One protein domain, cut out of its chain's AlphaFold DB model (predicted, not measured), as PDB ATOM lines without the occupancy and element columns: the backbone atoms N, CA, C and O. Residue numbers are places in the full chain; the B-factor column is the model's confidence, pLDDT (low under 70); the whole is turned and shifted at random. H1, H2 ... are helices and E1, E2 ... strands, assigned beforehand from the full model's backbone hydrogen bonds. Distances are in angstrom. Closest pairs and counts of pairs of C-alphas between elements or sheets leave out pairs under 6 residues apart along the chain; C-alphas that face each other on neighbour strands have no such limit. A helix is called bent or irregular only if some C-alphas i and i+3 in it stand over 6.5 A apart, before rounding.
ATOM      1  N   GLU A   2     -27.986  21.221   6.709       39.50
ATOM      2  CA  GLU A   2     -29.010  20.365   6.070       39.50
ATOM      3  C   GLU A   2     -29.803  21.065   4.938       39.50
ATOM      4  O   GLU A   2     -30.054  20.468   3.895       39.50
ATOM      5  N   LEU A   3     -30.067  22.374   5.068       42.69
ATOM      6  CA  LEU A   3     -30.776  23.193   4.062       42.69
ATOM      7  C   LEU A   3     -29.966  23.490   2.780       42.69
ATOM      8  O   LEU A   3     -30.537  23.823   1.742       42.69
ATOM      9  N   GLU A   4     -28.630  23.404   2.828       38.91
ATOM     10  CA  GLU A   4     -27.791  23.599   1.631       38.91
ATOM     11  C   GLU A   4     -27.806  22.368   0.717       38.91
ATOM     12  O   GLU A   4     -27.726  22.506  -0.504       38.91
ATOM     13  N   SER A   5     -27.970  21.179   1.303       40.06
ATOM     14  CA  SER A   5     -28.071  19.899   0.598       40.06
ATOM     15  C   SER A   5     -29.383  19.749  -0.180       40.06
ATOM     16  O   SER A   5     -29.359  19.268  -1.310       40.06
ATOM     17  N   GLU A   6     -30.512  20.228   0.355       46.59
ATOM     18  CA  GLU A   6     -31.830  20.133  -0.305       46.59
ATOM     19  C   GLU A   6     -31.956  20.994  -1.569       46.59
ATOM     20  O   GLU A   6     -32.727  20.681  -2.474       46.59
ATOM     21  N   ARG A   7     -31.176  22.076  -1.672       57.38
ATOM     22  CA  ARG A   7     -31.232  23.028  -2.797       57.38
ATOM     23  C   ARG A   7     -30.156  22.776  -3.858       57.38
ATOM     24  O   ARG A   7     -29.986  23.585  -4.772       57.38
ATOM     25  N   ALA A   8     -29.419  21.669  -3.759       45.72
ATOM     26  CA  ALA A   8     -28.334  21.334  -4.680       45.72
ATOM     27  C   ALA A   8     -28.825  21.074  -6.119       45.72
ATOM     28  O   ALA A   8     -28.145  21.448  -7.077       45.72
ATOM     29  N   TRP A   9     -30.029  20.515  -6.286       53.75
ATOM     30  CA  TRP A   9     -30.600  20.199  -7.601       53.75
ATOM     31  C   TRP A   9     -30.990  21.448  -8.412       53.75
ATOM     32  O   TRP A   9     -30.856  21.457  -9.636       53.75
ATOM     33  N   LEU A  10     -31.361  22.544  -7.737       52.38
ATOM     34  CA  LEU A  10     -31.628  23.843  -8.374       52.38
ATOM     35  C   LEU A  10     -30.390  24.401  -9.095       52.38
ATOM     36  O   LEU A  10     -30.520  25.152 -10.059       52.38
ATOM     37  N   SER A  25     -47.291  21.950  -2.639       76.00
ATOM     38  CA  SER A  25     -47.252  23.139  -3.486       76.00
ATOM     39  C   SER A  25     -47.801  24.330  -2.701       76.00
ATOM     40  O   SER A  25     -48.665  24.176  -1.831       76.00
ATOM     41  N   MET A  26     -47.266  25.518  -2.970       77.19
ATOM     42  CA  MET A  26     -47.583  26.727  -2.207       77.19
ATOM     43  C   MET A  26     -49.095  26.986  -2.134       77.19
ATOM     44  O   MET A  26     -49.600  27.328  -1.071       77.19
ATOM     45  N   ASP A  27     -49.827  26.741  -3.222       76.88
ATOM     46  CA  ASP A  27     -51.287  26.859  -3.290       76.88
ATOM     47  C   ASP A  27     -52.010  25.857  -2.370       76.88
ATOM     48  O   ASP A  27     -52.999  26.200  -1.720       76.88
ATOM     49  N   VAL A  28     -51.512  24.622  -2.263       82.31
ATOM     50  CA  VAL A  28     -52.077  23.607  -1.360       82.31
ATOM     51  C   VAL A  28     -51.744  23.933   0.092       82.31
ATOM     52  O   VAL A  28     -52.616  23.850   0.958       82.31
ATOM     53  N   HIS A  29     -50.499  24.329   0.368       85.06
ATOM     54  CA  HIS A  29     -50.086  24.761   1.698       85.06
ATOM     55  C   HIS A  29     -50.936  25.945   2.174       85.06
ATOM     56  O   HIS A  29     -51.513  25.896   3.259       85.06
ATOM     57  N   TRP A  30     -51.088  26.960   1.324       83.75
ATOM     58  CA  TRP A  30     -51.904  28.138   1.590       83.75
ATOM     59  C   TRP A  30     -53.357  27.784   1.900       83.75
ATOM     60  O   TRP A  30     -53.880  28.163   2.949       83.75
ATOM     61  N   ARG A  31     -54.001  26.978   1.049       85.88
ATOM     62  CA  ARG A  31     -55.387  26.538   1.265       85.88
ATOM     63  C   ARG A  31     -55.563  25.772   2.571       85.88
ATOM     64  O   ARG A  31     -56.547  25.996   3.270       85.88
ATOM     65  N   ASN A  32     -54.607  24.919   2.934       88.81
ATOM     66  CA  ASN A  32     -54.648  24.199   4.205       88.81
ATOM     67  C   ASN A  32     -54.559  25.146   5.407       88.81
ATOM     68  O   ASN A  32     -55.281  24.948   6.383       88.81
ATOM     69  N   VAL A  33     -53.725  26.188   5.336       88.81
ATOM     70  CA  VAL A  33     -53.639  27.212   6.391       88.81
ATOM     71  C   VAL A  33     -54.957  27.977   6.509       88.81
ATOM     72  O   VAL A  33     -55.473  28.130   7.615       88.81
ATOM     73  N   MET A  34     -55.539  28.397   5.383       88.44
ATOM     74  CA  MET A  34     -56.797  29.149   5.357       88.44
ATOM     75  C   MET A  34     -57.982  28.333   5.887       88.44
ATOM     76  O   MET A  34     -58.716  28.801   6.757       88.44
ATOM     77  N   ILE A  35     -58.137  27.087   5.426       87.81
ATOM     78  CA  ILE A  35     -59.175  26.168   5.921       87.81
ATOM     79  C   ILE A  35     -58.940  25.857   7.400       87.81
ATOM     80  O   ILE A  35     -59.887  25.865   8.187       87.81
ATOM     81  N   GLY A  36     -57.687  25.610   7.785       87.62
ATOM     82  CA  GLY A  36     -57.304  25.358   9.168       87.62
ATOM     83  C   GLY A  36     -57.734  26.501  10.080       87.62
ATOM     84  O   GLY A  36     -58.418  26.264  11.069       87.62
ATOM     85  N   LEU A  37     -57.438  27.749   9.717       88.38
ATOM     86  CA  LEU A  37     -57.793  28.908  10.537       88.38
ATOM     87  C   LEU A  37     -59.309  29.026  10.788       88.38
ATOM     88  O   LEU A  37     -59.714  29.428  11.875       88.38
ATOM     89  N   GLN A  38     -60.140  28.628   9.819       85.50
ATOM     90  CA  GLN A  38     -61.604  28.661   9.935       85.50
ATOM     91  C   GLN A  38     -62.185  27.552  10.826       85.50
ATOM     92  O   GLN A  38     -63.264  27.727  11.389       85.50
ATOM     93  N   HIS A  39     -61.505  26.408  10.936       88.69
ATOM     94  CA  HIS A  39     -62.042  25.208  11.593       88.69
ATOM     95  C   HIS A  39     -61.345  24.865  12.913       88.69
ATOM     96  O   HIS A  39     -61.887  24.104  13.714       88.69
ATOM     97  N   VAL A  40     -60.150  25.410  13.146       88.69
ATOM     98  CA  VAL A  40     -59.392  25.218  14.382       88.69
ATOM     99  C   VAL A  40     -60.000  26.091  15.496       88.69
ATOM    100  O   VAL A  40     -60.339  27.256  15.243       88.69
ATOM    101  N   PRO A  41     -60.144  25.561  16.729       91.12
ATOM    102  CA  PRO A  41     -60.605  26.331  17.882       91.12
ATOM    103  C   PRO A  41     -59.818  27.634  18.077       91.12
ATOM    104  O   PRO A  41     -58.614  27.695  17.824       91.12
ATOM    105  N   VAL A  42     -60.490  28.695  18.532       85.38
ATOM    106  CA  VAL A  42     -59.909  30.052  18.641       85.38
ATOM    107  C   VAL A  42     -58.634  30.081  19.497       85.38
ATOM    108  O   VAL A  42     -57.701  30.823  19.197       85.38
ATOM    109  N   ASP A  43     -58.575  29.255  20.537       87.94
ATOM    110  CA  ASP A  43     -57.424  29.078  21.423       87.94
ATOM    111  C   ASP A  43     -56.206  28.455  20.722       87.94
ATOM    112  O   ASP A  43     -55.068  28.800  21.046       87.94
ATOM    113  N   GLU A  44     -56.424  27.626  19.704       88.19
ATOM    114  CA  GLU A  44     -55.369  26.996  18.906       88.19
ATOM    115  C   GLU A  44     -54.978  27.817  17.664       88.19
ATOM    116  O   GLU A  44     -53.864  27.686  17.154       88.19
ATOM    117  N   GLN A  45     -55.825  28.743  17.202       90.06
ATOM    118  CA  GLN A  45     -55.506  29.585  16.041       90.06
ATOM    119  C   GLN A  45     -54.218  30.394  16.224       90.06
ATOM    120  O   GLN A  45     -53.536  30.700  15.248       90.06
ATOM    121  N   LYS A  46     -53.869  30.767  17.463       90.44
ATOM    122  CA  LYS A  46     -52.618  31.487  17.733       90.44
ATOM    123  C   LYS A  46     -51.401  30.677  17.282       90.44
ATOM    124  O   LYS A  46     -50.500  31.247  16.674       90.44
ATOM    125  N   PHE A  47     -51.400  29.370  17.540       90.88
ATOM    126  CA  PHE A  47     -50.318  28.481  17.124       90.88
ATOM    127  C   PHE A  47     -50.177  28.455  15.597       90.88
ATOM    128  O   PHE A  47     -49.072  28.610  15.086       90.88
ATOM    129  N   MET A  48     -51.296  28.351  14.874       90.75
ATOM    130  CA  MET A  48     -51.304  28.381  13.406       90.75
ATOM    131  C   MET A  48     -50.741  29.695  12.851       90.75
ATOM    132  O   MET A  48     -49.917  29.679  11.942       90.75
ATOM    133  N   VAL A  49     -51.147  30.833  13.422       92.19
ATOM    134  CA  VAL A  49     -50.642  32.153  13.016       92.19
ATOM    135  C   VAL A  49     -49.152  32.306  13.303       92.19
ATOM    136  O   VAL A  49     -48.425  32.825  12.459       92.19
ATOM    137  N   ASP A  50     -48.680  31.857  14.467       92.44
ATOM    138  CA  ASP A  50     -47.258  31.910  14.814       92.44
ATOM    139  C   ASP A  50     -46.420  31.026  13.879       92.44
ATOM    140  O   ASP A  50     -45.398  31.483  13.372       92.44
ATOM    141  N   ALA A  51     -46.879  29.806  13.587       91.12
ATOM    142  CA  ALA A  51     -46.211  28.913  12.643       91.12
ATOM    143  C   ALA A  51     -46.147  29.525  11.235       91.12
ATOM    144  O   ALA A  51     -45.109  29.473  10.576       91.12
ATOM    145  N   TYR A  52     -47.235  30.160  10.791       91.62
ATOM    146  CA  TYR A  52     -47.275  30.818   9.489       91.62
ATOM    147  C   TYR A  52     -46.388  32.068   9.425       91.62
ATOM    148  O   TYR A  52     -45.736  32.329   8.416       91.62
ATOM    149  N   ARG A  53     -46.297  32.829  10.520       91.88
ATOM    150  CA  ARG A  53     -45.339  33.934  10.638       91.88
ATOM    151  C   ARG A  53     -43.908  33.432  10.473       91.88
ATOM    152  O   ARG A  53     -43.137  34.051   9.743       91.88
ATOM    153  N   ASP A  54     -43.553  32.355  11.163       91.56
ATOM    154  CA  ASP A  54     -42.197  31.812  11.128       91.56
ATOM    155  C   ASP A  54     -41.863  31.290   9.716       91.56
ATOM    156  O   ASP A  54     -40.798  31.608   9.189       91.56
ATOM    157  N   TYR A  55     -42.828  30.656   9.036       88.44
ATOM    158  CA  TYR A  55     -42.729  30.285   7.619       88.44
ATOM    159  C   TYR A  55     -42.405  31.483   6.704       88.44
ATOM    160  O   TYR A  55     -41.507  31.386   5.865       88.44
ATOM    161  N   ILE A  56     -43.080  32.628   6.880       87.81
ATOM    162  CA  ILE A  56     -42.796  33.854   6.110       87.81
ATOM    163  C   ILE A  56     -41.416  34.431   6.465       87.81
ATOM    164  O   ILE A  56     -40.682  34.884   5.587       87.81
ATOM    165  N   LEU A  57     -41.031  34.415   7.747       85.94
ATOM    166  CA  LEU A  57     -39.731  34.919   8.210       85.94
ATOM    167  C   LEU A  57     -38.544  34.117   7.664       85.94
ATOM    168  O   LEU A  57     -37.464  34.678   7.483       85.94
ATOM    169  N   GLU A  58     -38.745  32.835   7.370       84.50
ATOM    170  CA  GLU A  58     -37.770  31.977   6.691       84.50
ATOM    171  C   GLU A  58     -37.604  32.306   5.195       84.50
ATOM    172  O   GLU A  58     -36.722  31.755   4.531       84.50
ATOM    173  N   GLY A  59     -38.405  33.236   4.663       78.56
ATOM    174  CA  GLY A  59     -38.366  33.659   3.265       78.56
ATOM    175  C   GLY A  59     -39.077  32.691   2.324       78.56
ATOM    176  O   GLY A  59     -38.776  32.670   1.129       78.56
ATOM    177  N   ASN A  60     -39.984  31.866   2.853       82.44
ATOM    178  CA  ASN A  60     -40.826  31.026   2.019       82.44
ATOM    179  C   ASN A  60     -41.911  31.878   1.338       82.44
ATOM    180  O   ASN A  60     -42.462  32.782   1.973       82.44
ATOM    181  N   PRO A  61     -42.222  31.604   0.061       80.44
ATOM    182  CA  PRO A  61     -43.209  32.377  -0.676       80.44
ATOM    183  C   PRO A  61     -44.620  32.108  -0.144       80.44
ATOM    184  O   PRO A  61     -44.944  30.982   0.241       80.44
ATOM    185  N   PHE A  62     -45.472  33.128  -0.158       84.31
ATOM    186  CA  PHE A  62     -46.870  33.001   0.256       84.31
ATOM    187  C   PHE A  62     -47.830  33.761  -0.659       84.31
ATOM    188  O   PHE A  62     -47.438  34.661  -1.399       84.31
ATOM    189  N   GLU A  63     -49.106  33.385  -0.615       83.81
ATOM    190  CA  GLU A  63     -50.176  34.016  -1.390       83.81
ATOM    191  C   GLU A  63     -50.872  35.091  -0.540       83.81
ATOM    192  O   GLU A  63     -51.042  34.925   0.662       83.81
ATOM    193  N   ILE A  64     -51.251  36.225  -1.134       84.81
ATOM    194  CA  ILE A  64     -52.047  37.266  -0.446       84.81
ATOM    195  C   ILE A  64     -53.501  37.232  -0.901       84.81
ATOM    196  O   ILE A  64     -54.421  37.438  -0.103       84.81
ATOM    197  N   LEU A  65     -53.685  36.981  -2.194       83.00
ATOM    198  CA  LEU A  65     -54.958  37.000  -2.888       83.00
ATOM    199  C   LEU A  65     -55.133  35.671  -3.617       83.00
ATOM    200  O   LEU A  65     -54.347  35.390  -4.522       83.00
ATOM    201  N   ASP A  66     -56.178  34.923  -3.256       78.94
ATOM    202  CA  ASP A  66     -56.546  33.670  -3.919       78.94
ATOM    203  C   ASP A  66     -56.833  33.932  -5.404       78.94
ATOM    204  O   ASP A  66     -57.758  34.670  -5.758       78.94
ATOM    205  N   GLY A  67     -56.035  33.320  -6.279       71.00
ATOM    206  CA  GLY A  67     -56.162  33.477  -7.726       71.00
ATOM    207  C   GLY A  67     -57.439  32.915  -8.365       71.00
ATOM    208  O   GLY A  67     -57.737  33.282  -9.503       71.00
ATOM    209  N   ASP A  68     -58.183  32.036  -7.689       75.62
ATOM    210  CA  ASP A  68     -59.432  31.456  -8.196       75.62
ATOM    211  C   ASP A  68     -60.671  32.206  -7.657       75.62
ATOM    212  O   ASP A  68     -61.636  32.405  -8.398       75.62
ATOM    213  N   ASN A  69     -60.626  32.677  -6.402       77.31
ATOM    214  CA  ASN A  69     -61.781  33.291  -5.728       77.31
ATOM    215  C   ASN A  69     -61.658  34.808  -5.485       77.31
ATOM    216  O   ASN A  69     -62.624  35.426  -5.040       77.31
ATOM    217  N   PHE A  70     -60.499  35.417  -5.773       78.06
ATOM    218  CA  PHE A  70     -60.175  36.816  -5.446       78.06
ATOM    219  C   PHE A  70     -60.380  37.158  -3.960       78.06
ATOM    220  O   PHE A  70     -60.701  38.292  -3.600       78.06
ATOM    221  N   GLU A  71     -60.196  36.168  -3.089       80.81
ATOM    222  CA  GLU A  71     -60.320  36.322  -1.644       80.81
ATOM    223  C   GLU A  71     -58.959  36.681  -1.043       80.81
ATOM    224  O   GLU A  71     -57.958  36.007  -1.282       80.81
ATOM    225  N   MET A  72     -58.911  37.766  -0.268       83.06
ATOM    226  CA  MET A  72     -57.702  38.178   0.442       83.06
ATOM    227  C   MET A  72     -57.679  37.553   1.833       83.06
ATOM    228  O   MET A  72     -58.647  37.687   2.585       83.06
ATOM    229  N   ALA A  73     -56.546  36.980   2.238       86.25
ATOM    230  CA  ALA A  73     -56.353  36.432   3.585       86.25
ATOM    231  C   ALA A  73     -56.117  37.510   4.654       86.25
ATOM    232  O   ALA A  73     -55.189  37.449   5.461       86.25
ATOM    233  N   HIS A  74     -56.970  38.529   4.659       88.69
ATOM    234  CA  HIS A  74     -56.818  39.737   5.457       88.69
ATOM    235  C   HIS A  74     -56.691  39.447   6.961       88.69
ATOM    236  O   HIS A  74     -55.852  40.046   7.629       88.69
ATOM    237  N   GLU A  75     -57.482  38.516   7.504       88.88
ATOM    238  CA  GLU A  75     -57.423  38.171   8.931       88.88
ATOM    239  C   GLU A  75     -56.079  37.540   9.322       88.88
ATOM    240  O   GLU A  75     -55.436  37.994  10.270       88.88
ATOM    241  N   LEU A  76     -55.636  36.525   8.573       90.00
ATOM    242  CA  LEU A  76     -54.358  35.854   8.802       90.00
ATOM    243  C   LEU A  76     -53.202  36.845   8.674       90.00
ATOM    244  O   LEU A  76     -52.383  36.961   9.586       90.00
ATOM    245  N   LEU A  77     -53.157  37.583   7.563       90.69
ATOM    246  CA  LEU A  77     -52.066  38.503   7.276       90.69
ATOM    247  C   LEU A  77     -52.004  39.632   8.302       90.69
ATOM    248  O   LEU A  77     -50.911  39.935   8.765       90.69
ATOM    249  N   ASN A  78     -53.128  40.205   8.742       91.75
ATOM    250  CA  ASN A  78     -53.098  41.209   9.809       91.75
ATOM    251  C   ASN A  78     -52.468  40.658  11.090       91.75
ATOM    252  O   ASN A  78     -51.557  41.277  11.633       91.75
ATOM    253  N   ARG A  79     -52.887  39.467  11.533       92.38
ATOM    254  CA  ARG A  79     -52.357  38.843  12.755       92.38
ATOM    255  C   ARG A  79     -50.871  38.495  12.629       92.38
ATOM    256  O   ARG A  79     -50.116  38.644  13.586       92.38
ATOM    257  N   VAL A  80     -50.427  38.069  11.448       92.31
ATOM    258  CA  VAL A  80     -49.008  37.809  11.169       92.31
ATOM    259  C   VAL A  80     -48.210  39.117  11.160       92.31
ATOM    260  O   VAL A  80     -47.186  39.227  11.844       92.31
ATOM    261  N   PHE A  81     -48.690  40.131  10.435       90.06
ATOM    262  CA  PHE A  81     -48.002  41.407  10.239       90.06
ATOM    263  C   PHE A  81     -48.042  42.342  11.453       90.06
ATOM    264  O   PHE A  81     -47.185  43.221  11.555       90.06
ATOM    265  N   GLU A  82     -48.927  42.121  12.430       90.50
ATOM    266  CA  GLU A  82     -48.884  42.796  13.738       90.50
ATOM    267  C   GLU A  82     -47.497  42.681  14.394       90.50
ATOM    268  O   GLU A  82     -46.970  43.657  14.940       90.50
ATOM    269  N   SER A  83     -46.843  41.522  14.257       83.38
ATOM    270  CA  SER A  83     -45.484  41.276  14.773       83.38
ATOM    271  C   SER A  83     -44.374  42.048  14.035       83.38
ATOM    272  O   SER A  83     -43.230  42.130  14.497       83.38
ATOM    273  N   PHE A  84     -44.704  42.657  12.896       83.94
ATOM    274  CA  PHE A  84     -43.826  43.507  12.095       83.94
ATOM    275  C   PHE A  84     -44.135  44.998  12.281       83.94
ATOM    276  O   PHE A  84     -43.514  45.838  11.624       83.94
ATOM    277  N   SER A  85     -45.056  45.346  13.184       85.44
ATOM    278  CA  SER A  85     -45.399  46.735  13.489       85.44
ATOM    279  C   SER A  85     -44.157  47.572  13.830       85.44
ATOM    280  O   SER A  85     -43.234  47.141  14.525       85.44
ATOM    281  N   GLY A  86     -44.092  48.780  13.264       85.38
ATOM    282  CA  GLY A  86     -42.955  49.692  13.428       85.38
ATOM    283  C   GLY A  86     -41.713  49.359  12.589       85.38
ATOM    284  O   GLY A  86     -40.771  50.155  12.574       85.38
ATOM    285  N   LYS A  87     -41.694  48.241  11.849       85.19
ATOM    286  CA  LYS A  87     -40.631  47.934  10.882       85.19
ATOM    287  C   LYS A  87     -40.968  48.533   9.516       85.19
ATOM    288  O   LYS A  87     -42.122  48.571   9.097       85.19
ATOM    289  N   LYS A  88     -39.945  48.995   8.795       86.00
ATOM    290  CA  LYS A  88     -40.095  49.401   7.391       86.00
ATOM    291  C   LYS A  88     -40.070  48.151   6.518       86.00
ATOM    292  O   LYS A  88     -39.103  47.396   6.582       86.00
ATOM    293  N   MET A  89     -41.103  47.959   5.705       82.38
ATOM    294  CA  MET A  89     -41.158  46.899   4.699       82.38
ATOM    295  C   MET A  89     -40.834  47.472   3.321       82.38
ATOM    296  O   MET A  89     -41.280  48.567   2.976       82.38
ATOM    297  N   PHE A  90     -40.045  46.732   2.547       82.50
ATOM    298  CA  PHE A  90     -39.796  47.020   1.142       82.50
ATOM    299  C   PHE A  90     -40.562  46.003   0.305       82.50
ATOM    300  O   PHE A  90     -40.408  44.803   0.509       82.50
ATOM    301  N   VAL A  91     -41.399  46.492  -0.604       84.00
ATOM    302  CA  VAL A  91     -42.302  45.664  -1.404       84.00
ATOM    303  C   VAL A  91     -41.856  45.738  -2.859       84.00
ATOM    304  O   VAL A  91     -41.802  46.824  -3.436       84.00
ATOM    305  N   ILE A  92     -41.531  44.587  -3.447       81.25
ATOM    306  CA  ILE A  92     -41.189  44.447  -4.866       81.25
ATOM    307  C   ILE A  92     -42.318  43.664  -5.522       81.25
ATOM    308  O   ILE A  92     -42.664  42.586  -5.058       81.25
ATOM    309  N   SER A  93     -42.888  44.202  -6.598       83.06
ATOM    310  CA  SER A  93     -43.939  43.532  -7.362       83.06
ATOM    311  C   SER A  93     -43.530  43.425  -8.828       83.06
ATOM    312  O   SER A  93     -42.951  44.358  -9.392       83.06
ATOM    313  N   ALA A  94     -43.835  42.285  -9.446       82.19
ATOM    314  CA  ALA A  94     -43.665  42.054 -10.873       82.19
ATOM    315  C   ALA A  94     -45.034  41.777 -11.505       82.19
ATOM    316  O   ALA A  94     -45.619  40.713 -11.312       82.19
ATOM    317  N   LEU A  95     -45.528  42.724 -12.303       81.88
ATOM    318  CA  LEU A  95     -46.815  42.643 -13.000       81.88
ATOM    319  C   LEU A  95     -46.595  42.572 -14.514       81.88
ATOM    320  O   LEU A  95     -45.691  43.205 -15.053       81.88
ATOM    321  N   GLY A  96     -47.422  41.800 -15.220       82.25
ATOM    322  CA  GLY A  96     -47.331  41.688 -16.676       82.25
ATOM    323  C   GLY A  96     -48.062  40.473 -17.251       82.25
ATOM    324  O   GLY A  96     -48.508  39.612 -16.484       82.25
ATOM    325  N   PRO A  97     -48.155  40.371 -18.591       77.69
ATOM    326  CA  PRO A  97     -48.883  39.309 -19.286       77.69
ATOM    327  C   PRO A  97     -48.508  37.903 -18.806       77.69
ATOM    328  O   PRO A  97     -47.378  37.657 -18.378       77.69
ATOM    329  N   GLN A  98     -49.448  36.962 -18.860       75.19
ATOM    330  CA  GLN A  98     -49.161  35.562 -18.539       75.19
ATOM    331  C   GLN A  98     -47.978  35.031 -19.371       75.19
ATOM    332  O   GLN A  98     -47.768  35.445 -20.507       75.19
ATOM    333  N   ASN A  99     -47.180  34.147 -18.769       70.69
ATOM    334  CA  ASN A  99     -45.973  33.565 -19.368       70.69
ATOM    335  C   ASN A  99     -44.859  34.557 -19.786       70.69
ATOM    336  O   ASN A  99     -44.000  34.235 -20.600       70.69
ATOM    337  N   SER A 100     -44.822  35.766 -19.216       78.69
ATOM    338  CA  SER A 100     -43.789  36.774 -19.517       78.69
ATOM    339  C   SER A 100     -42.485  36.630 -18.706       78.69
ATOM    340  O   SER A 100     -41.751  37.604 -18.562       78.69
ATOM    341  N   GLY A 101     -42.222  35.466 -18.098       80.44
ATOM    342  CA  GLY A 101     -40.978  35.200 -17.353       80.44
ATOM    343  C   GLY A 101     -40.818  35.919 -16.002       80.44
ATOM    344  O   GLY A 101     -39.704  36.008 -15.495       80.44
ATOM    345  N   LYS A 102     -41.900  36.429 -15.397       87.31
ATOM    346  CA  LYS A 102     -41.857  37.178 -14.119       87.31
ATOM    347  C   LYS A 102     -41.252  36.359 -12.975       87.31
ATOM    348  O   LYS A 102     -40.312  36.817 -12.334       87.31
ATOM    349  N   SER A 103     -41.742  35.137 -12.774       78.38
ATOM    350  CA  SER A 103     -41.238  34.222 -11.743       78.38
ATOM    351  C   SER A 103     -39.775  33.857 -12.003       78.38
ATOM    352  O   SER A 103     -38.969  33.871 -11.083       78.38
ATOM    353  N   THR A 104     -39.386  33.652 -13.268       82.44
ATOM    354  CA  THR A 104     -37.983  33.441 -13.659       82.44
ATOM    355  C   THR A 104     -37.099  34.628 -13.272       82.44
ATOM    356  O   THR A 104     -36.014  34.437 -12.727       82.44
ATOM    357  N   LEU A 105     -37.566  35.857 -13.516       83.31
ATOM    358  CA  LEU A 105     -36.836  37.072 -13.166       83.31
ATOM    359  C   LEU A 105     -36.701  37.237 -11.648       83.31
ATOM    360  O   LEU A 105     -35.610  37.525 -11.167       83.31
ATOM    361  N   MET A 106     -37.781  37.037 -10.890       83.12
ATOM    362  CA  MET A 106     -37.755  37.149  -9.427       83.12
ATOM    363  C   MET A 106     -36.895  36.063  -8.775       83.12
ATOM    364  O   MET A 106     -36.120  36.368  -7.867       83.12
ATOM    365  N   ASN A 107     -36.938  34.834  -9.292       82.38
ATOM    366  CA  ASN A 107     -36.054  33.756  -8.854       82.38
ATOM    367  C   ASN A 107     -34.581  34.094  -9.133       82.38
ATOM    368  O   ASN A 107     -33.724  33.854  -8.289       82.38
ATOM    369  N   PHE A 108     -34.273  34.697 -10.287       82.81
ATOM    370  CA  PHE A 108     -32.907  35.098 -10.632       82.81
ATOM    371  C   PHE A 108     -32.393  36.275  -9.790       82.81
ATOM    372  O   PHE A 108     -31.276  36.227  -9.285       82.81
ATOM    373  N   LEU A 109     -33.195  37.335  -9.641       83.44
ATOM    374  CA  LEU A 109     -32.780  38.566  -8.959       83.44
ATOM    375  C   LEU A 109     -32.726  38.420  -7.437       83.44
ATOM    376  O   LEU A 109     -31.880  39.043  -6.800       83.44
ATOM    377  N   PHE A 110     -33.626  37.621  -6.862       81.06
ATOM    378  CA  PHE A 110     -33.812  37.550  -5.413       81.06
ATOM    379  C   PHE A 110     -33.621  36.147  -4.839       81.06
ATOM    380  O   PHE A 110     -33.769  35.965  -3.635       81.06
ATOM    381  N   GLY A 111     -33.298  35.144  -5.665       75.88
ATOM    382  CA  GLY A 111     -33.234  33.752  -5.208       75.88
ATOM    383  C   GLY A 111     -34.589  33.233  -4.724       75.88
ATOM    384  O   GLY A 111     -34.640  32.254  -3.979       75.88
ATOM    385  N   ALA A 112     -35.676  33.908  -5.107       67.50
ATOM    386  CA  ALA A 112     -37.014  33.514  -4.725       67.50
ATOM    387  C   ALA A 112     -37.308  32.107  -5.267       67.50
ATOM    388  O   ALA A 112     -36.813  31.717  -6.324       67.50
ATOM    389  N   SER A 113     -38.047  31.302  -4.509       71.50
ATOM    390  CA  SER A 113     -38.321  29.901  -4.858       71.50
ATOM    391  C   SER A 113     -39.713  29.744  -5.476       71.50
ATOM    392  O   SER A 113     -40.428  28.800  -5.154       71.50
ATOM    393  N   PHE A 114     -40.125  30.676  -6.349       71.69
ATOM    394  CA  PHE A 114     -41.430  30.583  -7.008       71.69
ATOM    395  C   PHE A 114     -41.453  29.428  -8.008       71.69
ATOM    396  O   PHE A 114     -40.496  29.233  -8.766       71.69
ATOM    397  N   GLU A 115     -42.574  28.705  -8.077       67.00
ATOM    398  CA  GLU A 115     -42.787  27.720  -9.135       67.00
ATOM    399  C   GLU A 115     -42.787  28.413 -10.509       67.00
ATOM    400  O   GLU A 115     -43.677  29.195 -10.846       67.00
ATOM    401  N   ALA A 116     -41.775  28.111 -11.323       58.88
ATOM    402  CA  ALA A 116     -41.701  28.503 -12.723       58.88
ATOM    403  C   ALA A 116     -41.780  27.233 -13.578       58.88
ATOM    404  O   ALA A 116     -40.812  26.479 -13.680       58.88
ATOM    405  N   ARG A 117     -42.949  26.954 -14.165       54.19
ATOM    406  CA  ARG A 117     -43.145  25.834 -15.096       54.19
ATOM    407  C   ARG A 117     -43.790  26.322 -16.384       54.19
ATOM    408  O   ARG A 117     -44.740  27.098 -16.354       54.19
ATOM    409  N   ASP A 118     -43.292  25.815 -17.507       43.06
ATOM    410  CA  ASP A 118     -43.884  26.047 -18.823       43.06
ATOM    411  C   ASP A 118     -45.303  25.440 -18.838       43.06
ATOM    412  O   ASP A 118     -45.486  24.247 -18.593       43.06
ATOM    413  N   GLY A 119     -46.329  26.274 -19.028       44.16
ATOM    414  CA  GLY A 119     -47.732  25.841 -19.137       44.16
ATOM    415  C   GLY A 119     -48.599  25.879 -17.865       44.16
ATOM    416  O   GLY A 119     -49.812  25.713 -17.981       44.16
ATOM    417  N   ARG A 120     -48.054  26.164 -16.670       44.84
ATOM    418  CA  ARG A 120     -48.859  26.565 -15.494       44.84
ATOM    419  C   ARG A 120     -48.504  27.995 -15.123       44.84
ATOM    420  O   ARG A 120     -47.444  28.256 -14.569       44.84
ATOM    421  N   CYS A 121     -49.384  28.930 -15.459       49.25
ATOM    422  CA  CYS A 121     -49.230  30.293 -14.978       49.25
ATOM    423  C   CYS A 121     -49.518  30.340 -13.478       49.25
ATOM    424  O   CYS A 121     -50.501  29.766 -13.017       49.25
ATOM    425  N   THR A 122     -48.670  31.063 -12.755       47.91
ATOM    426  CA  THR A 122     -48.930  31.609 -11.424       47.91
ATOM    427  C   THR A 122     -50.347  32.202 -11.401       47.91
ATOM    428  O   THR A 122     -50.646  33.092 -12.203       47.91
ATOM    429  N   LYS A 123     -51.235  31.662 -10.560       54.56
ATOM    430  CA  LYS A 123     -52.617  32.133 -10.389       54.56
ATOM    431  C   LYS A 123     -52.739  32.778  -9.010       54.56
ATOM    432  O   LYS A 123     -52.717  32.051  -8.038       54.56
ATOM    433  N   GLY A 124     -52.884  34.096  -8.938       49.47
ATOM    434  CA  GLY A 124     -52.900  34.834  -7.667       49.47
ATOM    435  C   GLY A 124     -51.737  35.819  -7.556       49.47
ATOM    436  O   GLY A 124     -50.914  35.926  -8.474       49.47
ATOM    437  N   GLU A 125     -51.695  36.564  -6.450       50.97
ATOM    438  CA  GLU A 125     -50.578  37.453  -6.100       50.97
ATOM    439  C   GLU A 125     -49.741  36.829  -4.984       50.97
ATOM    440  O   GLU A 125     -50.251  36.540  -3.899       50.97
ATOM    441  N   TYR A 126     -48.450  36.651  -5.264       55.72
ATOM    442  CA  TYR A 126     -47.495  35.998  -4.375       55.72
ATOM    443  C   TYR A 126     -46.390  36.966  -3.966       55.72
ATOM    444  O   TYR A 126     -45.955  37.782  -4.787       55.72
ATOM    445  N   PHE A 127     -45.941  36.845  -2.719       53.34
ATOM    446  CA  PHE A 127     -44.877  37.649  -2.121       53.34
ATOM    447  C   PHE A 127     -43.754  36.774  -1.574       53.34
ATOM    448  O   PHE A 127     -44.042  35.642  -1.119       53.34
TER     449      PHE A 127
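Overview. This is residues 2 to 10 and 25 to 127 of the 127 residues of the protein "Hypothetical protein" of Rotaria sp. Silwood2 (UniProt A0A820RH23). A helical hairpin of H2 and H3 has H4 packed on H3 at a steep angle and a small ribbon of two strands, E1 and E2, beside the first residues of H2. H5 sits off to the side of this group between two long links and touches no other helix, while the short H1 stands free beyond a cut. The printed part has 112 residues with five named helices and two named strands, in the order H1 H2 H3 E1 H4 H5 E2; the sheet has the order E1 - E2 and is antiparallel. The class is mostly helix, and the whole is compact, with a radius of gyration of the C-alphas of 15.3 A and spans of 42 by 36 by 29 A.

Arrangement. E1, residues 63 to 66, and E2, residues 124 to 126, are antiparallel neighbours at 175 degrees, with N 64 and O 125 at 3.0 A and N 125 and O 65 at 3.5 A, within hydrogen-bond range. H2, residues 26 to 39, comes closest to E1 at the C-alphas of Trp 30 and Glu 63, 6.8 A apart. H2 and H3, residues 42 to 57, form a helical hairpin and touch, closest at the C-alphas of Leu 37 and Gln 45, 6.0 A; they run opposite ways at a shallow tilt of 21 degrees. H2 touches H3 with residues 33 to 37 alone, and H3 touches H2 with residues 45 to 52 alone. H4, residues 74 to 84, touches H3, closest at the C-alphas of Arg 53 and Val 80, 5.4 A, the same way at a steep tilt of 62 degrees, with residues 49 to 53 of H3 alone. H4 is close to H2 but not clearly touching, the closest C-alphas being those of Met 34 and Leu 76, 7.9 A. H5, residues 102 to 110, and H1, residues 2 to 6, touch no helix. Every O i to N i+4 pair is within hydrogen-bond range in H2 and H5, against 10 of 12 in H3, 5 of 7 in H4 and 0 of 1 in H1, where 1 of 2 O i to N i+3 pairs is.

Along the chain. H3 is 23.2 A long, and only just irregular: C-alphas 43 and 46 are 6.52 A apart. H2 is 20.0 A long, from C-alpha 26 at (-47.583, 26.727, -2.207). H4 is 15.1 A and H5 11.9 A long. E1 starts at C-alpha 63, (-50.176, 34.016, -1.390), and E2 ends at C-alpha 126, (-47.495, 35.998, -4.375).

Size, cuts and confidence. The two C-alphas farthest apart, those of Asp 43 and Ser 100, are 43.8 A apart. Residues 11 to 24 are not printed, and C-alphas 10 and 25 are 16.4 A apart across the cut. The links H4 to H5 and H5 to E2 are long. Residues 2 to 9 and 85 to 90 stand free. The mean pLDDT of the printed part is 77.4; residues 2 to 10, 112 and 115 to 127 are under 70.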